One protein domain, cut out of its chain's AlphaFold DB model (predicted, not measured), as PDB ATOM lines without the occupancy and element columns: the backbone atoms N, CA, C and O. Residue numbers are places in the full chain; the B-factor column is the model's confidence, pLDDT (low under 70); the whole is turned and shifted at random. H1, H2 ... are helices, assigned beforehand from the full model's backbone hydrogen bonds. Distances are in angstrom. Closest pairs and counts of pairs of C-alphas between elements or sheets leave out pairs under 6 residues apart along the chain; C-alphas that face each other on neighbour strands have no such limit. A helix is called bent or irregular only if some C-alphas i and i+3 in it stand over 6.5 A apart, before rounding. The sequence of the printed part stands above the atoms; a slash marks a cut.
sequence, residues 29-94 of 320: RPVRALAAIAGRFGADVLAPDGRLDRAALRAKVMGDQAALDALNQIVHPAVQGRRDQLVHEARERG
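What this domain is: This is residues 29 to 94 of the 320 residues of the protein "Dephospho-CoA kinase" of Gemmatimonadetes bacterium (UniProt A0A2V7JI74). One long helix, H3, makes the longest axis, with the shorter helix H1 beside its earlier half, running opposite ways, and the small helix H2 making a corner with its beginning. The last part of H3, residues 83 to 93, sticks out from this body as an arm. The printed part has 66 residues with three named helices, in the order H1, H2, H3, and no named strand; the class is all helix. It is loose, with a radius of gyration of the C-alphas of 14.1 A, and elongated, spanning 44 by 28 by 17 A.

Where its parts are: H3 is residues 65 to 93, 41.0 A from C-alpha 65 at (-40.127, -11.027, -34.705) to C-alpha 93 at (-9.137, -15.822, -8.263). It has a kink of 27 degrees near residue 74; it is neither bent nor irregular, but only just: C-alphas 74 and 77 are 6.4 A apart. H1 is residues 30 to 41, 16.5 A long, from C-alpha 30 at (-30.778, -18.807, -13.690). H2 is residues 54 to 61, 10.5 A long.

How they stand to each other: H1 and H3 touch at a shallow tilt of 3 degrees, opposite ways, through residues 33 to 37 of H1 and 71 to 78 of H3 alone; their closest C-alphas, of Ala 33 and Ala 78, are 6.3 A apart. H2 and H3 touch only at the corner, at a steep tilt of 46 degrees; their closest C-alphas, of Val 61 and Leu 68, are 5.1 A apart. H1 and H2 are close but not clearly touching, with the C-alphas of Phe 41 and Lys 60 closest at 7.4 A. Every O i to N i+4 pair is within hydrogen-bond range in H1 and H2, and 23 of 25 in H3.

The domain as a whole: The C-alphas of Gly 63 and Gly 94, the two farthest apart, are 44.9 A apart. The printed part has no cut. The link from H1 to H2, residues 42 to 53, is long, and that from H2 to H3 is tight. Residues 83 to 94 stand free; the body without them spans 28 by 26 by 15 A. The mean pLDDT of the printed part is 86.2, with residues 29 to 31 and 91 to 94 under 70.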
ATOM      1  N   ARG A  29     -28.985 -17.621  -9.784       50.88
ATOM      2  CA  ARG A  29     -29.451 -16.592 -10.749       50.88
ATOM      3  C   ARG A  29     -30.083 -17.083 -12.074       50.88
ATOM      4  O   ARG A  29     -30.782 -16.266 -12.663       50.88
ATOM      5  N   PRO A  30     -30.009 -18.364 -12.512       53.38
ATOM      6  CA  PRO A  30     -30.778 -18.807 -13.690       53.38
ATOM      7  C   PRO A  30     -32.302 -18.687 -13.495       53.38
ATOM      8  O   PRO A  30     -33.048 -18.523 -14.453       53.38
ATOM      9  N   VAL A  31     -32.750 -18.731 -12.235       57.38
ATOM     10  CA  VAL A  31     -34.164 -18.758 -11.830       57.38
ATOM     11  C   VAL A  31     -34.920 -17.492 -12.249       57.38
ATOM     12  O   VAL A  31     -36.095 -17.581 -12.578       57.38
ATOM     13  N   ARG A  32     -34.268 -16.318 -12.289       77.50
ATOM     14  CA  ARG A  32     -34.946 -15.059 -12.658       77.50
ATOM     15  C   ARG A  32     -35.238 -14.965 -14.153       77.50
ATOM     16  O   ARG A  32     -36.340 -14.580 -14.519       77.50
ATOM     17  N   ALA A  33     -34.282 -15.352 -14.998       87.56
ATOM     18  CA  ALA A  33     -34.484 -15.359 -16.445       87.56
ATOM     19  C   ALA A  33     -35.502 -16.430 -16.851       87.56
ATOM     20  O   ALA A  33     -36.413 -16.146 -17.616       87.56
ATOM     21  N   LEU A  34     -35.400 -17.636 -16.282       90.75
ATOM     22  CA  LEU A  34     -36.343 -18.716 -16.564       90.75
ATOM     23  C   LEU A  34     -37.775 -18.368 -16.132       90.75
ATOM     24  O   LEU A  34     -38.709 -18.600 -16.892       90.75
ATOM     25  N   ALA A  35     -37.943 -17.758 -14.955       90.81
ATOM     26  CA  ALA A  35     -39.246 -17.289 -14.490       90.81
ATOM     27  C   ALA A  35     -39.807 -16.158 -15.366       90.81
ATOM     28  O   ALA A  35     -40.995 -16.163 -15.665       90.81
ATOM     29  N   ALA A  36     -38.969 -15.216 -15.813       91.88
ATOM     30  CA  ALA A  36     -39.392 -14.157 -16.730       91.88
ATOM     31  C   ALA A  36     -39.808 -14.713 -18.103       91.88
ATOM     32  O   ALA A  36     -40.822 -14.289 -18.654       91.88
ATOM     33  N   ILE A  37     -39.074 -15.705 -18.626       94.19
ATOM     34  CA  ILE A  37     -39.437 -16.420 -19.856       94.19
ATOM     35  C   ILE A  37     -40.786 -17.128 -19.672       94.19
ATOM     36  O   ILE A  37     -41.689 -16.915 -20.474       94.19
ATOM     37  N   ALA A  38     -40.963 -17.905 -18.600       94.06
ATOM     38  CA  ALA A  38     -42.229 -18.587 -18.325       94.06
ATOM     39  C   ALA A  38     -43.397 -17.603 -18.125       94.06
ATOM     40  O   ALA A  38     -44.499 -17.842 -18.609       94.06
ATOM     41  N   GLY A  39     -43.156 -16.460 -17.477       94.25
ATOM     42  CA  GLY A  39     -44.158 -15.406 -17.310       94.25
ATOM     43  C   GLY A  39     -44.584 -14.759 -18.631       94.25
ATOM     44  O   GLY A  39     -45.753 -14.424 -18.793       94.25
ATOM     45  N   ARG A  40     -43.662 -14.606 -19.593       93.69
ATOM     46  CA  ARG A  40     -43.947 -13.995 -20.904       93.69
ATOM     47  C   ARG A  40     -44.543 -14.971 -21.918       93.69
ATOM     48  O   ARG A  40     -45.395 -14.563 -22.706       93.69
ATOM     49  N   PHE A  41     -44.055 -16.211 -21.935       94.38
ATOM     50  CA  PHE A  41     -44.341 -17.199 -22.982       94.38
ATOM     51  C   PHE A  41     -45.260 -18.340 -22.526       94.38
ATOM     52  O   PHE A  41     -45.673 -19.141 -23.365       94.38
ATOM     53  N   GLY A  42     -45.621 -18.380 -21.242       94.00
ATOM     54  CA  GLY A  42     -46.450 -19.422 -20.640       94.00
ATOM     55  C   GLY A  42     -45.624 -20.483 -19.913       94.00
ATOM     56  O   GLY A  42     -44.436 -20.663 -20.169       94.00
ATOM     57  N   ALA A  43     -46.260 -21.197 -18.980       93.00
ATOM     58  CA  ALA A  43     -45.612 -22.261 -18.208       93.00
ATOM     59  C   ALA A  43     -45.271 -23.502 -19.056       93.00
ATOM     60  O   ALA A  43     -44.441 -24.306 -18.650       93.00
ATOM     61  N   ASP A  44     -45.867 -23.634 -20.240       93.06
ATOM     62  CA  ASP A  44     -45.633 -24.709 -21.208       93.06
ATOM     63  C   ASP A  44     -44.252 -24.644 -21.884       93.06
ATOM     64  O   ASP A  44     -43.848 -25.590 -22.553       93.06
ATOM     65  N   VAL A  45     -43.484 -23.567 -21.675       94.44
ATOM     66  CA  VAL A  45     -42.050 -23.519 -22.029       94.44
ATOM     67  C   VAL A  45     -41.153 -24.184 -20.982       94.44
ATOM     68  O   VAL A  45     -39.928 -24.166 -21.121       94.44
ATOM     69  N   LEU A  46     -41.728 -24.728 -19.907       94.44
ATOM     70  CA  LEU A  46     -41.013 -25.473 -18.880       94.44
ATOM     71  C   LEU A  46     -41.293 -26.968 -19.033       94.44
ATOM     72  O   LEU A  46     -42.439 -27.402 -19.106       94.44
ATOM     73  N   ALA A  47     -40.226 -27.760 -19.027       91.88
ATOM     74  CA  ALA A  47     -40.316 -29.204 -18.918       91.88
ATOM     75  C   ALA A  47     -40.811 -29.613 -17.510       91.88
ATOM     76  O   ALA A  47     -40.698 -28.826 -16.563       91.88
ATOM     77  N   PRO A  48     -41.302 -30.855 -17.322       89.12
ATOM     78  CA  PRO A  48     -41.797 -31.331 -16.024       89.12
ATOM     79  C   PRO A  48     -40.772 -31.263 -14.879       89.12
ATOM     80  O   PRO A  48     -41.150 -31.189 -13.713       89.12
ATOM     81  N   ASP A  49     -39.475 -31.263 -15.199       89.38
ATOM     82  CA  ASP A  49     -38.375 -31.115 -14.237       89.38
ATOM     83  C   ASP A  49     -38.063 -29.645 -13.875       89.38
ATOM     84  O   ASP A  49     -37.117 -29.360 -13.136       89.38
ATOM     85  N   GLY A  50     -38.847 -28.701 -14.403       87.06
ATOM     86  CA  GLY A  50     -38.703 -27.266 -14.189       87.06
ATOM     87  C   GLY A  50     -37.591 -26.613 -15.008       87.06
ATOM     88  O   GLY A  50     -37.264 -25.451 -14.756       87.06
ATOM     89  N   ARG A  51     -36.974 -27.317 -15.967       91.88
ATOM     90  CA  ARG A  51     -35.988 -26.737 -16.896       91.88
ATOM     91  C   ARG A  51     -36.679 -26.134 -18.114       91.88
ATOM     92  O   ARG A  51     -37.833 -26.415 -18.401       91.88
ATOM     93  N   LEU A  52     -35.950 -25.298 -18.850       92.12
ATOM     94  CA  LEU A  52     -36.455 -24.716 -20.091       92.12
ATOM     95  C   LEU A  52     -36.608 -25.789 -21.175       92.12
ATOM     96  O   LEU A  52     -35.609 -26.395 -21.577       92.12
ATOM     97  N   ASP A  53     -37.814 -25.929 -21.712       94.00
ATOM     98  CA  ASP A  53     -38.048 -26.612 -22.974       94.00
ATOM     99  C   ASP A  53     -37.701 -25.661 -24.130       94.00
ATOM    100  O   ASP A  53     -38.444 -24.748 -24.504       94.00
ATOM    101  N   ARG A  54     -36.507 -25.863 -24.695       92.50
ATOM    102  CA  ARG A  54     -36.005 -25.052 -25.811       92.50
ATOM    103  C   ARG A  54     -36.803 -25.268 -27.095       92.50
ATOM    104  O   ARG A  54     -36.830 -24.356 -27.915       92.50
ATOM    105  N   ALA A  55     -37.403 -26.442 -27.291       90.19
ATOM    106  CA  ALA A  55     -38.194 -26.734 -28.480       90.19
ATOM    107  C   ALA A  55     -39.544 -26.013 -28.407       90.19
ATOM    108  O   ALA A  55     -39.901 -25.313 -29.355       90.19
ATOM    109  N   ALA A  56     -40.223 -26.083 -27.257       92.38
ATOM    110  CA  ALA A  56     -41.462 -25.349 -27.008       92.38
ATOM    111  C   ALA A  56     -41.254 -23.829 -27.107       92.38
ATOM    112  O   ALA A  56     -42.004 -23.138 -27.799       92.38
ATOM    113  N   LEU A  57     -40.187 -23.299 -26.494       93.69
ATOM    114  CA  LEU A  57     -39.858 -21.876 -26.615       93.69
ATOM    115  C   LEU A  57     -39.553 -21.486 -28.068       93.69
ATOM    116  O   LEU A  57     -40.042 -20.461 -28.537       93.69
ATOM    117  N   ARG A  58     -38.773 -22.301 -28.796       91.06
ATOM    118  CA  ARG A  58     -38.457 -22.045 -30.208       91.06
ATOM    119  C   ARG A  58     -39.721 -21.994 -31.058       91.06
ATOM    120  O   ARG A  58     -39.831 -21.092 -31.877       91.06
ATOM    121  N   ALA A  59     -40.662 -22.913 -30.853       91.88
ATOM    122  CA  ALA A  59     -41.927 -22.929 -31.582       91.88
ATOM    123  C   ALA A  59     -42.738 -21.636 -31.381       91.88
ATOM    124  O   ALA A  59     -43.387 -21.183 -32.316       91.88
ATOM    125  N   LYS A  60     -42.652 -21.012 -30.198       91.38
ATOM    126  CA  LYS A  60     -43.348 -19.752 -29.885       91.38
ATOM    127  C   LYS A  60     -42.695 -18.498 -30.468       91.38
ATOM    128  O   LYS A  60     -43.392 -17.511 -30.659       91.38
ATOM    129  N   VAL A  61     -41.382 -18.501 -30.708       91.31
ATOM    130  CA  VAL A  61     -40.663 -17.332 -31.266       91.31
ATOM    131  C   VAL A  61     -40.351 -17.466 -32.756       91.31
ATOM    132  O   VAL A  61     -39.954 -16.500 -33.401       91.31
ATOM    133  N   MET A  62     -40.475 -18.664 -33.328       85.12
ATOM    134  CA  MET A  62     -40.153 -18.899 -34.732       85.12
ATOM    135  C   MET A  62     -41.162 -18.196 -35.642       85.12
ATOM    136  O   MET A  62     -42.351 -18.488 -35.598       85.12
ATOM    137  N   GLY A  63     -40.671 -17.303 -36.502       84.56
ATOM    138  CA  GLY A  63     -41.512 -16.551 -37.439       84.56
ATOM    139  C   GLY A  63     -42.231 -15.344 -36.828       84.56
ATOM    140  O   GLY A  63     -42.878 -14.613 -37.569       84.56
ATOM    141  N   ASP A  64     -42.078 -15.096 -35.522       91.00
ATOM    142  CA  ASP A  64     -42.617 -13.921 -34.832       91.00
ATOM    143  C   ASP A  64     -41.465 -13.046 -34.316       91.00
ATOM    144  O   ASP A  64     -40.824 -13.336 -33.301       91.00
ATOM    145  N   GLN A  65     -41.201 -11.957 -35.040       88.69
ATOM    146  CA  GLN A  65     -40.127 -11.027 -34.705       88.69
ATOM    147  C   GLN A  65     -40.363 -10.335 -33.355       88.69
ATOM    148  O   GLN A  65     -39.423 -10.184 -32.580       88.69
ATOM    149  N   ALA A  66     -41.606  -9.974 -33.026       93.44
ATOM    150  CA  ALA A  66     -41.920  -9.295 -31.771       93.44
ATOM    151  C   ALA A  66     -41.747 -10.235 -30.566       93.44
ATOM    152  O   ALA A  66     -41.270  -9.823 -29.503       93.44
ATOM    153  N   ALA A  67     -42.098 -11.513 -30.726       92.38
ATOM    154  CA  ALA A  67     -41.837 -12.543 -29.727       92.38
ATOM    155  C   ALA A  67     -40.334 -12.793 -29.542       92.38
ATOM    156  O   ALA A  67     -39.865 -12.889 -28.404       92.38
ATOM    157  N   LEU A  68     -39.569 -12.865 -30.636       89.56
ATOM    158  CA  LEU A  68     -38.117 -13.021 -30.583       89.56
ATOM    159  C   LEU A  68     -37.445 -11.830 -29.884       89.56
ATOM    160  O   LEU A  68     -36.597 -12.032 -29.014       89.56
ATOM    161  N   ASP A  69     -37.869 -10.606 -30.191       88.12
ATOM    162  CA  ASP A  69     -37.356  -9.390 -29.558       88.12
ATOM    163  C   ASP A  69     -37.676  -9.360 -28.056       88.12
ATOM    164  O   ASP A  69     -36.798  -9.076 -27.238       88.12
ATOM    165  N   ALA A  70     -38.895  -9.745 -27.662       92.00
ATOM    166  CA  ALA A  70     -39.272  -9.857 -26.254       92.00
ATOM    167  C   ALA A  70     -38.443 -10.919 -25.507       92.00
ATOM    168  O   ALA A  70     -38.042 -10.705 -24.361       92.00
ATOM    169  N   LEU A  71     -38.149 -12.058 -26.147       92.50
ATOM    170  CA  LEU A  71     -37.256 -13.067 -25.575       92.50
ATOM    171  C   LEU A  71     -35.841 -12.503 -25.398       92.50
ATOM    172  O   LEU A  71     -35.243 -12.649 -24.329       92.50
ATOM    173  N   ASN A  72     -35.322 -11.831 -26.422       89.25
ATOM    174  CA  ASN A  72     -33.995 -11.223 -26.416       89.25
ATOM    175  C   ASN A  72     -33.857 -10.171 -25.302       89.25
ATOM    176  O   ASN A  72     -32.850 -10.170 -24.591       89.25
ATOM    177  N   GLN A  73     -34.886  -9.353 -25.058       89.94
ATOM    178  CA  GLN A  73     -34.918  -8.381 -23.954       89.94
ATOM    179  C   GLN A  73     -34.804  -9.028 -22.565       89.94
ATOM    180  O   GLN A  73     -34.264  -8.418 -21.644       89.94
ATOM    181  N   ILE A  74     -35.269 -10.270 -22.400       90.75
ATOM    182  CA  ILE A  74     -35.123 -11.024 -21.145       90.75
ATOM    183  C   ILE A  74     -33.738 -11.683 -21.069       90.75
ATOM    184  O   ILE A  74     -33.080 -11.663 -20.023       90.75
ATOM    185  N   VAL A  75     -33.294 -12.297 -22.167       88.94
ATOM    186  CA  VAL A  75     -32.094 -13.143 -22.195       88.94
ATOM    187  C   VAL A  75     -30.807 -12.320 -22.195       88.94
ATOM    188  O   VAL A  75     -29.898 -12.649 -21.429       88.94
ATOM    189  N   HIS A  76     -30.706 -11.253 -22.996       85.81
ATOM    190  CA  HIS A  76     -29.457 -10.493 -23.127       85.81
ATOM    191  C   HIS A  76     -28.965  -9.911 -21.794       85.81
ATOM    192  O   HIS A  76     -27.815 -10.192 -21.441       85.81
ATOM    193  N   PRO A  77     -29.787  -9.202 -20.991       86.06
ATOM    194  CA  PRO A  77     -29.329  -8.674 -19.706       86.06
ATOM    195  C   PRO A  77     -28.930  -9.780 -18.723       86.06
ATOM    196  O   PRO A  77     -27.966  -9.638 -17.972       86.06
ATOM    197  N   ALA A  78     -29.637 -10.915 -18.735       88.25
ATOM    198  CA  ALA A  78     -29.319 -12.044 -17.865       88.25
ATOM    199  C   ALA A  78     -27.975 -12.697 -18.225       88.25
ATOM    200  O   ALA A  78     -27.194 -13.037 -17.330       88.25
ATOM    201  N   VAL A  79     -27.691 -12.858 -19.522       87.00
ATOM    202  CA  VAL A  79     -26.420 -13.401 -20.019       87.00
ATOM    203  C   VAL A  79     -25.273 -12.431 -19.746       87.00
ATOM    204  O   VAL A  79     -24.251 -12.860 -19.213       87.00
ATOM    205  N   GLN A  80     -25.454 -11.135 -20.022       84.69
ATOM    206  CA  GLN A  80     -24.462 -10.097 -19.716       84.69
ATOM    207  C   GLN A  80     -24.143 -10.070 -18.217       84.69
ATOM    208  O   GLN A  80     -22.989 -10.229 -17.831       84.69
ATOM    209  N   GLY A  81     -25.162 -10.025 -17.355       87.31
ATOM    210  CA  GLY A  81     -24.956 -10.043 -15.907       87.31
ATOM    211  C   GLY A  81     -24.258 -11.312 -15.404       87.31
ATOM    212  O   GLY A  81     -23.489 -11.255 -14.443       87.31
ATOM    213  N   ARG A  82     -24.481 -12.472 -16.043       88.56
ATOM    214  CA  ARG A  82     -23.750 -13.702 -15.701       88.56
ATOM    215  C   ARG A  82     -22.302 -13.661 -16.181       88.56
ATOM    216  O   ARG A  82     -21.431 -14.109 -15.438       88.56
ATOM    217  N   ARG A  83     -22.047 -13.144 -17.383       88.81
ATOM    218  CA  ARG A  83     -20.697 -12.941 -17.920       88.81
ATOM    219  C   ARG A  83     -19.890 -12.034 -16.996       88.81
ATOM    220  O   ARG A  83     -18.822 -12.433 -16.550       88.81
ATOM    221  N   ASP A  84     -20.433 -10.878 -16.636       87.75
ATOM    222  CA  ASP A  84     -19.726  -9.895 -15.812       87.75
ATOM    223  C   ASP A  84     -19.433 -10.454 -14.408       87.75
ATOM    224  O   ASP A  84     -18.350 -10.250 -13.861       87.75
ATOM    225  N   GLN A  85     -20.349 -11.261 -13.858       87.69
ATOM    226  CA  GLN A  85     -20.101 -12.004 -12.622       87.69
ATOM    227  C   GLN A  85     -18.951 -13.012 -12.774       87.69
ATOM    228  O   GLN A  85     -18.105 -13.093 -11.891       87.69
ATOM    229  N   LEU A  86     -18.909 -13.789 -13.862       85.75
ATOM    230  CA  LEU A  86     -17.830 -14.754 -14.111       85.75
ATOM    231  C   LEU A  86     -16.474 -14.060 -14.282       85.75
ATOM    232  O   LEU A  86     -15.474 -14.553 -13.766       85.75
ATOM    233  N   VAL A  87     -16.450 -12.909 -14.957       82.94
ATOM    234  CA  VAL A  87     -15.253 -12.066 -15.088       82.94
ATOM    235  C   VAL A  87     -14.806 -11.559 -13.716       82.94
ATOM    236  O   VAL A  87     -13.625 -11.638 -13.393       82.94
ATOM    237  N   HIS A  88     -15.731 -11.093 -12.874       78.81
ATOM    238  CA  HIS A  88     -15.403 -10.674 -11.511       78.81
ATOM    239  C   HIS A  88     -14.882 -11.841 -10.656       78.81
ATOM    240  O   HIS A  88     -13.840 -11.715 -10.022       78.81
ATOM    241  N   GLU A  89     -15.534 -13.006 -10.700       75.19
ATOM    242  CA  GLU A  89     -15.078 -14.222 -10.010       75.19
ATOM    243  C   GLU A  89     -13.680 -14.665 -10.478       75.19
ATOM    244  O   GLU A  89     -12.898 -15.159  -9.671       75.19
ATOM    245  N   ALA A  90     -13.356 -14.502 -11.765       72.12
ATOM    246  CA  ALA A  90     -12.024 -14.770 -12.308       72.12
ATOM    247  C   ALA A  90     -10.972 -13.778 -11.788       72.12
ATOM    248  O   ALA A  90      -9.896 -14.194 -11.360       72.12
ATOM    249  N   ARG A  91     -11.312 -12.485 -11.712       69.31
ATOM    250  CA  ARG A  91     -10.442 -11.462 -11.107       69.31
ATOM    251  C   ARG A  91     -10.153 -11.754  -9.634       69.31
ATOM    252  O   ARG A  91      -8.999 -11.697  -9.229       69.31
ATOM    253  N   GLU A  92     -11.163 -12.145  -8.856       68.50
ATOM    254  CA  GLU A  92     -10.998 -12.527  -7.442       68.50
ATOM    255  C   GLU A  92     -10.117 -13.778  -7.258       68.50
ATOM    256  O   GLU A  92      -9.448 -13.924  -6.234       68.50
ATOM    257  N   ARG A  93     -10.082 -14.688  -8.244       64.44
ATOM    258  CA  ARG A  93      -9.137 -15.822  -8.263       64.44
ATOM    259  C   ARG A  93      -7.712 -15.423  -8.661       64.44
ATOM    260  O   ARG A  93      -6.792 -16.199  -8.407       64.44
ATOM    261  N   GLY A  94      -7.526 -14.237  -9.239       57.38
ATOM    262  CA  GLY A  94      -6.245 -13.755  -9.754       57.38
ATOM    263  C   GLY A  94      -5.942 -14.173 -11.197       57.38
ATOM    264  O   GLY A  94      -4.779 -14.102 -11.603       57.38
TER     265      GLY A  94